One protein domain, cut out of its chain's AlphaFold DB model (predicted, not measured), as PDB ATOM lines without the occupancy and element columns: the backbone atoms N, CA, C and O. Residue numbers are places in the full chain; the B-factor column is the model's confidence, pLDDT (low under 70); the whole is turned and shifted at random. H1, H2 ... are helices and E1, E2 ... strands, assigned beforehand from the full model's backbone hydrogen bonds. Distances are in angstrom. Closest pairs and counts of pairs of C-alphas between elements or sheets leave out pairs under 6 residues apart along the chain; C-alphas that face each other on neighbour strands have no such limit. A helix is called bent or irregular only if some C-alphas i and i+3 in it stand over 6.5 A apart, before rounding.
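Overview. This is residues 73 to 137 of the 137 residues of an uncharacterized protein of Cupriavidus sp. OV038 (UniProt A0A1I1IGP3). What shape do these atoms make? A twisted hairpin of two strands, E1 and E2, makes one end of an elongated model, and two helices, H1 and H2, run side by side in opposite ways to make the other end. How is it made up? The printed part has 65 residues, with two named helices and two named strands in the order H1, E1, E2, H2; the sheet, E1 - E2, is antiparallel and the class is mixed, helices and strands. The whole is only just extended, close to loose, with a radius of gyration of the C-alphas of 16.5 A and spans of 55 by 26 by 15 A.

Along the chain. Where are the strands? E1 is residues 97 to 105, 19.2 A long, and bends by 82 degrees at residue 101; E2 is residues 111 to 117, 18.4 A long. Where are the helices? H1, residues 74 to 92, is 27.6 A long and begins at C-alpha 74 (-4.707, 69.201, 114.233). H2, residues 119 to 136, is 25.3 A long and ends at C-alpha 136 (7.472, 75.100, 110.891); it has a kink of 36 degrees near residue 130 and is only just irregular, with C-alphas 131 and 134 6.6 A apart.

Arrangement. How do the strands pair? E1 and E2 form an antiparallel hairpin, with N 104 and O 112 at 2.8 A and N 100 and O 114 at 2.9 A, within hydrogen-bond range. How do the helices stand? H1 and H2 touch, their closest C-alphas being those of Ile 87 and Arg 121, 5.9 A apart, at a shallow tilt of 31 degrees, opposite ways. H1 and E2 are apart. Are the helix backbones complete? Every O i to N i+4 pair is within hydrogen-bond range in H1, and 11 of 14 are in H2.

Size, cuts and confidence. How large is it? The two C-alphas farthest apart, those of Val 74 and Asp 108, are 55.4 A apart. Is anything cut or long? The printed part has no cut, and the links H1 to E1, E1 to E2 and E2 to H2 are tight. Where is confidence low? The pLDDT is under 70 at residue 73 and residues 91 to 102, 115 to 118 and 133 to 137.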
ATOM      1  N   GLY A  73      -3.495  73.746 113.082       65.38
ATOM      2  CA  GLY A  73      -4.622  73.016 113.656       65.38
ATOM      3  C   GLY A  73      -4.440  71.527 113.383       65.38
ATOM      4  O   GLY A  73      -3.844  71.173 112.367       65.38
ATOM      5  N   VAL A  74      -4.898  70.665 114.295       71.56
ATOM      6  CA  VAL A  74      -4.707  69.201 114.233       71.56
ATOM      7  C   VAL A  74      -4.887  68.696 112.788       71.56
ATOM      8  O   VAL A  74      -3.934  68.192 112.196       71.56
ATOM      9  N   SER A  75      -5.979  69.103 112.127       75.94
ATOM     10  CA  SER A  75      -6.269  68.819 110.713       75.94
ATOM     11  C   SER A  75      -5.154  69.149 109.702       75.94
ATOM     12  O   SER A  75      -4.907  68.361 108.792       75.94
ATOM     13  N   GLN A  76      -4.457  70.282 109.834       80.12
ATOM     14  CA  GLN A  76      -3.348  70.665 108.950       80.12
ATOM     15  C   GLN A  76      -2.128  69.762 109.168       80.12
ATOM     16  O   GLN A  76      -1.437  69.401 108.215       80.12
ATOM     17  N   ARG A  77      -1.882  69.335 110.411       80.06
ATOM     18  CA  ARG A  77      -0.801  68.397 110.731       80.06
ATOM     19  C   ARG A  77      -1.076  67.004 110.162       80.06
ATOM     20  O   ARG A  77      -0.144  66.382 109.646       80.06
ATOM     21  N   GLU A  78      -2.315  66.516 110.228       85.38
ATOM     22  CA  GLU A  78      -2.686  65.244 109.589       85.38
ATOM     23  C   GLU A  78      -2.592  65.319 108.064       85.38
ATOM     24  O   GLU A  78      -2.030  64.410 107.452       85.38
ATOM     25  N   HIS A  79      -3.042  66.422 107.461       85.31
ATOM     26  CA  HIS A  79      -2.915  66.659 106.018       85.31
ATOM     27  C   HIS A  79      -1.450  66.619 105.563       85.31
ATOM     28  O   HIS A  79      -1.086  65.854 104.668       85.31
ATOM     29  N   CYS A  80      -0.571  67.343 106.261       87.56
ATOM     30  CA  CYS A  80       0.867  67.319 105.993       87.56
ATOM     31  C   CYS A  80       1.483  65.922 106.160       87.56
ATOM     32  O   CYS A  80       2.356  65.538 105.379       87.56
ATOM     33  N   ARG A  81       1.034  65.138 107.151       86.38
ATOM     34  CA  ARG A  81       1.467  63.740 107.322       86.38
ATOM     35  C   ARG A  81       1.023  62.855 106.161       86.38
ATOM     36  O   ARG A  81       1.818  62.039 105.701       86.38
ATOM     37  N   GLN A  82      -0.202  63.029 105.674       87.88
ATOM     38  CA  GLN A  82      -0.751  62.244 104.572       87.88
ATOM     39  C   GLN A  82      -0.055  62.544 103.235       87.88
ATOM     40  O   GLN A  82       0.212  61.620 102.464       87.88
ATOM     41  N   LEU A  83       0.287  63.811 102.963       87.25
ATOM     42  CA  LEU A  83       1.116  64.171 101.804       87.25
ATOM     43  C   LEU A  83       2.516  63.558 101.895       87.25
ATOM     44  O   LEU A  83       3.024  63.020 100.911       87.25
ATOM     45  N   LEU A  84       3.135  63.610 103.075       85.62
ATOM     46  CA  LEU A  84       4.473  63.061 103.274       85.62
ATOM     47  C   LEU A  84       4.496  61.536 103.092       85.62
ATOM     48  O   LEU A  84       5.444  60.997 102.518       85.62
ATOM     49  N   ASP A  85       3.452  60.837 103.537       88.44
ATOM     50  CA  ASP A  85       3.305  59.395 103.327       88.44
ATOM     51  C   ASP A  85       3.177  59.041 101.833       88.44
ATOM     52  O   ASP A  85       3.884  58.155 101.352       88.44
ATOM     53  N   GLN A  86       2.403  59.815 101.059       85.25
ATOM     54  CA  GLN A  86       2.316  59.654  99.599       85.25
ATOM     55  C   GLN A  86       3.670  59.840  98.900       85.25
ATOM     56  O   GLN A  86       4.047  59.027  98.053       85.25
ATOM     57  N   ILE A  87       4.442  60.863  99.277       85.44
ATOM     58  CA  ILE A  87       5.786  61.097  98.716       85.44
ATOM     59  C   ILE A  87       6.723  59.919  99.039       85.44
ATOM     60  O   ILE A  87       7.503  59.484  98.180       85.44
ATOM     61  N   ASN A  88       6.641  59.377 100.257       84.06
ATOM     62  CA  ASN A  88       7.421  58.211 100.672       84.06
ATOM     63  C   ASN A  88       6.994  56.933  99.935       84.06
ATOM     64  O   ASN A  88       7.859  56.136  99.569       84.06
ATOM     65  N   GLY A  89       5.698  56.747  99.677       83.06
ATOM     66  CA  GLY A  89       5.167  55.638  98.880       83.06
ATOM     67  C   GLY A  89       5.688  55.659  97.442       83.06
ATOM     68  O   GLY A  89       6.270  54.677  96.984       83.06
ATOM     69  N   LEU A  90       5.600  56.813  96.774       76.12
ATOM     70  CA  LEU A  90       6.108  57.002  95.406       76.12
ATOM     71  C   LEU A  90       7.633  56.876  95.301       76.12
ATOM     72  O   LEU A  90       8.165  56.569  94.238       76.12
ATOM     73  N   SER A  91       8.359  57.111  96.395       65.19
ATOM     74  CA  SER A  91       9.816  56.939  96.433       65.19
ATOM     75  C   SER A  91      10.248  55.470  96.477       65.19
ATOM     76  O   SER A  91      11.394  55.174  96.138       65.19
ATOM     77  N   LYS A  92       9.358  54.555  96.891       67.56
ATOM     78  CA  LYS A  92       9.628  53.108  96.943       67.56
ATOM     79  C   LYS A  92       9.357  52.400  95.615       67.56
ATOM     80  O   LYS A  92       9.863  51.299  95.412       67.56
ATOM     81  N   GLU A  93       8.572  53.008  94.731       63.50
ATOM     82  CA  GLU A  93       8.279  52.461  93.407       63.50
ATOM     83  C   GLU A  93       9.526  52.549  92.500       63.50
ATOM     84  O   GLU A  93      10.291  53.518  92.605       63.50
ATOM     85  N   PRO A  94       9.793  51.559  91.622       61.50
ATOM     86  CA  PRO A  94      10.854  51.671  90.624       61.50
ATOM     87  C   PRO A  94      10.667  52.965  89.826       61.50
ATOM     88  O   PRO A  94       9.668  53.143  89.139       61.50
ATOM     89  N   GLN A  95      11.621  53.891  89.973       62.66
ATOM     90  CA  GLN A  95      11.521  55.265  89.485       62.66
ATOM     91  C   GLN A  95      11.154  55.304  87.996       62.66
ATOM     92  O   GLN A  95      12.003  55.070  87.135       62.66
ATOM     93  N   GLN A  96       9.894  55.635  87.705       63.06
ATOM     94  CA  GLN A  96       9.436  55.931  86.355       63.06
ATOM     95  C   GLN A  96      10.089  57.239  85.899       63.06
ATOM     96  O   GLN A  96       9.839  58.331  86.421       63.06
ATOM     97  N   TRP A  97      11.040  57.108  84.982       60.69
ATOM     98  CA  TRP A  97      11.652  58.242  84.317       60.69
ATOM     99  C   TRP A  97      10.710  58.692  83.210       60.69
ATOM    100  O   TRP A  97      10.581  58.020  82.191       60.69
ATOM    101  N   GLU A  98      10.054  59.825  83.413       63.00
ATOM    102  CA  GLU A  98       9.211  60.429  82.387       63.00
ATOM    103  C   GLU A  98      10.091  61.325  81.505       63.00
ATOM    104  O   GLU A  98      10.891  62.132  82.001       63.00
ATOM    105  N   GLN A  99       9.969  61.185  80.181       62.94
ATOM    106  CA  GLN A  99      10.592  62.133  79.259       62.94
ATOM    107  C   GLN A  99       9.957  63.502  79.480       62.94
ATOM    108  O   GLN A  99       8.781  63.716  79.184       62.94
ATOM    109  N   SER A 100      10.736  64.447  79.998       62.91
ATOM    110  CA  SER A 100      10.263  65.819  80.110       62.91
ATOM    111  C   SER A 100      10.105  66.427  78.714       62.91
ATOM    112  O   SER A 100      10.781  66.054  77.754       62.91
ATOM    113  N   LYS A 101       9.213  67.412  78.606       63.97
ATOM    114  CA  LYS A 101       8.913  68.117  77.349       63.97
ATOM    115  C   LYS A 101      10.070  68.994  76.845       63.97
ATOM    116  O   LYS A 101       9.979  69.553  75.757       63.97
ATOM    117  N   SER A 102      11.122  69.146  77.648       66.19
ATOM    118  CA  SER A 102      12.340  69.885  77.329       66.19
ATOM    119  C   SER A 102      13.429  68.944  76.823       66.19
ATOM    120  O   SER A 102      13.659  67.880  77.393       66.19
ATOM    121  N   SER A 103      14.132  69.353  75.771       73.50
ATOM    122  CA  SER A 103      15.327  68.675  75.283       73.50
ATOM    123  C   SER A 103      16.539  69.595  75.394       73.50
ATOM    124  O   SER A 103      16.428  70.814  75.258       73.50
ATOM    125  N   VAL A 104      17.699  69.007  75.672       79.06
ATOM    126  CA  VAL A 104      18.980  69.712  75.708       79.06
ATOM    127  C   VAL A 104      19.764  69.307  74.471       79.06
ATOM    128  O   VAL A 104      20.057  68.128  74.257       79.06
ATOM    129  N   THR A 105      20.094  70.295  73.642       81.44
ATOM    130  CA  THR A 105      21.021  70.118  72.527       81.44
ATOM    131  C   THR A 105      22.438  70.296  73.052       81.44
ATOM    132  O   THR A 105      22.821  71.361  73.531       81.44
ATOM    133  N   THR A 106      23.203  69.215  72.995       80.06
ATOM    134  CA  THR A 106      24.621  69.190  73.365       80.06
ATOM    135  C   THR A 106      25.448  69.914  72.301       80.06
ATOM    136  O   THR A 106      25.029  69.996  71.148       80.06
ATOM    137  N   ALA A 107      26.644  70.395  72.652       84.31
ATOM    138  CA  ALA A 107      27.538  71.086  71.712       84.31
ATOM    139  C   ALA A 107      27.893  70.244  70.466       84.31
ATOM    140  O   ALA A 107      28.102  70.797  69.392       84.31
ATOM    141  N   ASP A 108      27.863  68.912  70.585       83.88
ATOM    142  CA  ASP A 108      27.994  67.948  69.482       83.88
ATOM    143  C   ASP A 108      26.789  67.901  68.513       83.88
ATOM    144  O   ASP A 108      26.737  67.053  67.625       83.88
ATOM    145  N   GLY A 109      25.765  68.738  68.705       84.69
ATOM    146  CA  GLY A 109      24.546  68.755  67.885       84.69
ATOM    147  C   GLY A 109      23.563  67.615  68.175       84.69
ATOM    148  O   GLY A 109      22.514  67.528  67.539       84.69
ATOM    149  N   ARG A 110      23.858  66.745  69.150       82.25
ATOM    150  CA  ARG A 110      22.940  65.690  69.605       82.25
ATOM    151  C   ARG A 110      21.933  66.241  70.609       82.25
ATOM    152  O   ARG A 110      22.318  66.852  71.606       82.25
ATOM    153  N   THR A 111      20.655  65.985  70.349       80.50
ATOM    154  CA  THR A 111      19.536  66.402  71.199       80.50
ATOM    155  C   THR A 111      19.092  65.239  72.073       80.50
ATOM    156  O   THR A 111      18.682  64.199  71.560       80.50
ATOM    157  N   TYR A 112      19.147  65.432  73.388       74.62
ATOM    158  CA  TYR A 112      18.656  64.473  74.373       74.62
ATOM    159  C   TYR A 112      17.395  65.025  75.033       74.62
ATOM    160  O   TYR A 112      17.338  66.208  75.373       74.62
ATOM    161  N   SER A 113      16.374  64.190  75.220       74.31
ATOM    162  CA  SER A 113      15.241  64.537  76.076       74.31
ATOM    163  C   SER A 113      15.727  64.635  77.519       74.31
ATOM    164  O   SER A 113      16.432  63.752  78.015       74.31
ATOM    165  N   THR A 114      15.381  65.722  78.207       72.12
ATOM    166  CA  THR A 114      15.658  65.826  79.637       72.12
ATOM    167  C   THR A 114      14.822  64.761  80.337       72.12
ATOM    168  O   THR A 114      13.596  64.745  80.237       72.12
ATOM    169  N   LEU A 115      15.484  63.841  81.026       64.88
ATOM    170  CA  LEU A 115      14.834  62.867  81.893       64.88
ATOM    171  C   LEU A 115      14.562  63.559  83.227       64.88
ATOM    172  O   LEU A 115      15.494  63.865  83.973       64.88
ATOM    173  N   GLU A 116      13.293  63.844  83.514       66.06
ATOM    174  CA  GLU A 116      12.898  64.392  84.808       66.06
ATOM    175  C   GLU A 116      12.515  63.234  85.731       66.06
ATOM    176  O   GLU A 116      11.682  62.387  85.406       66.06
ATOM    177  N   ARG A 117      13.167  63.159  86.895       65.19
ATOM    178  CA  ARG A 117      12.931  62.078  87.852       65.19
ATOM    179  C   ARG A 117      11.569  62.277  88.525       65.19
ATOM    180  O   ARG A 117      11.479  63.090  89.443       65.19
ATOM    181  N   ALA A 118      10.579  61.474  88.130       69.62
ATOM    182  CA  ALA A 118       9.252  61.361  88.746       69.62
ATOM    183  C   ALA A 118       8.517  62.717  88.900       69.62
ATOM    184  O   ALA A 118       8.505  63.291  89.996       69.62
ATOM    185  N   PRO A 119       7.884  63.234  87.828       72.94
ATOM    186  CA  PRO A 119       7.194  64.528  87.856       72.94
ATOM    187  C   PRO A 119       6.071  64.577  88.900       72.94
ATOM    188  O   PRO A 119       5.823  65.629  89.486       72.94
ATOM    189  N   ASP A 120       5.431  63.440  89.177       74.81
ATOM    190  CA  ASP A 120       4.357  63.335  90.166       74.81
ATOM    191  C   ASP A 120       4.871  63.527  91.603       74.81
ATOM    192  O   ASP A 120       4.387  64.384  92.345       74.81
ATOM    193  N   ARG A 121       5.980  62.855  91.951       80.19
ATOM    194  CA  ARG A 121       6.659  63.033  93.245       80.19
ATOM    195  C   ARG A 121       7.061  64.491  93.463       80.19
ATOM    196  O   ARG A 121       6.874  65.029  94.550       80.19
ATOM    197  N   LYS A 122       7.601  65.138  92.427       83.12
ATOM    198  CA  LYS A 122       8.028  66.541  92.494       83.12
ATOM    199  C   LYS A 122       6.850  67.489  92.730       83.12
ATOM    200  O   LYS A 122       6.995  68.436  93.495       83.12
ATOM    201  N   ARG A 123       5.685  67.232  92.123       82.69
ATOM    202  CA  ARG A 123       4.463  68.021  92.368       82.69
ATOM    203  C   ARG A 123       3.988  67.896  93.811       82.69
ATOM    204  O   ARG A 123       3.677  68.914  94.422       82.69
ATOM    205  N   LEU A 124       3.976  66.682  94.359       84.81
ATOM    206  CA  LEU A 124       3.585  66.445  95.751       84.81
ATOM    207  C   LEU A 124       4.573  67.071  96.742       84.81
ATOM    208  O   LEU A 124       4.155  67.658  97.735       84.81
ATOM    209  N   GLU A 125       5.875  67.006  96.460       84.62
ATOM    210  CA  GLU A 125       6.907  67.640  97.288       84.62
ATOM    211  C   GLU A 125       6.800  69.173  97.273       84.62
ATOM    212  O   GLU A 125       6.954  69.818  98.310       84.62
ATOM    213  N   GLU A 126       6.501  69.760  96.114       86.94
ATOM    214  CA  GLU A 126       6.265  71.198  95.991       86.94
ATOM    215  C   GLU A 126       4.996  71.615  96.747       86.94
ATOM    216  O   GLU A 126       5.040  72.577  97.510       86.94
ATOM    217  N   ALA A 127       3.898  70.863  96.612       85.81
ATOM    218  CA  ALA A 127       2.670  71.094  97.376       85.81
ATOM    219  C   ALA A 127       2.931  71.021  98.890       85.81
ATOM    220  O   ALA A 127       2.572  71.937  99.627       85.81
ATOM    221  N   TYR A 128       3.667  70.002  99.343       84.06
ATOM    222  CA  TYR A 128       4.098  69.888 100.734       84.06
ATOM    223  C   TYR A 128       4.949  71.090 101.179       84.06
ATOM    224  O   TYR A 128       4.722  71.639 102.258       84.06
ATOM    225  N   ARG A 129       5.898  71.561 100.355       83.38
ATOM    226  CA  ARG A 129       6.679  72.776 100.653       83.38
ATOM    227  C   ARG A 129       5.788  74.008 100.810       83.38
ATOM    228  O   ARG A 129       5.996  74.774 101.743       83.38
ATOM    229  N   GLN A 130       4.813  74.204  99.930       83.75
ATOM    230  CA  GLN A 130       3.935  75.377  99.978       83.75
ATOM    231  C   GLN A 130       2.999  75.343 101.195       83.75
ATOM    232  O   GLN A 130       2.820  76.362 101.865       83.75
ATOM    233  N   GLU A 131       2.431  74.175 101.498       80.00
ATOM    234  CA  GLU A 131       1.367  74.024 102.498       80.00
ATOM    235  C   GLU A 131       1.895  73.760 103.916       80.00
ATOM    236  O   GLU A 131       1.258  74.167 104.890       80.00
ATOM    237  N   CYS A 132       3.058  73.112 104.044       82.12
ATOM    238  CA  CYS A 132       3.583  72.627 105.324       82.12
ATOM    239  C   CYS A 132       4.885  73.311 105.768       82.12
ATOM    240  O   CYS A 132       5.170  73.323 106.966       82.12
ATOM    241  N   ALA A 133       5.675  73.923 104.870       69.75
ATOM    242  CA  ALA A 133       6.896  74.630 105.290       69.75
ATOM    243  C   ALA A 133       6.600  75.936 106.051       69.75
ATOM    244  O   ALA A 133       7.433  76.392 106.833       69.75
ATOM    245  N   GLN A 134       5.412  76.522 105.857       58.28
ATOM    246  CA  GLN A 134       4.982  77.720 106.590       58.28
ATOM    247  C   GLN A 134       4.554  77.430 108.034       58.28
ATOM    248  O   GLN A 134       4.508  78.348 108.842       58.28
ATOM    249  N   SER A 135       4.281  76.170 108.380       55.72
ATOM    250  CA  SER A 135       3.849  75.765 109.725       55.72
ATOM    251  C   SER A 135       5.009  75.407 110.665       55.72
ATOM    252  O   SER A 135       4.769  74.999 111.800       55.72
ATOM    253  N   ALA A 136       6.252  75.480 110.175       53.28
ATOM    254  CA  ALA A 136       7.472  75.100 110.891       53.28
ATOM    255  C   ALA A 136       8.308  76.307 111.377       53.28
ATOM    256  O   ALA A 136       9.442  76.116 111.820       53.28
ATOM    257  N   ARG A 137       7.775  77.529 111.265       40.12
ATOM    258  CA  ARG A 137       8.337  78.761 111.840       40.12
ATOM    259  C   ARG A 137       7.488  79.222 113.010       40.12
ATOM    260  O   ARG A 137       8.104  79.766 113.946       40.12
TER     261      ARG A 137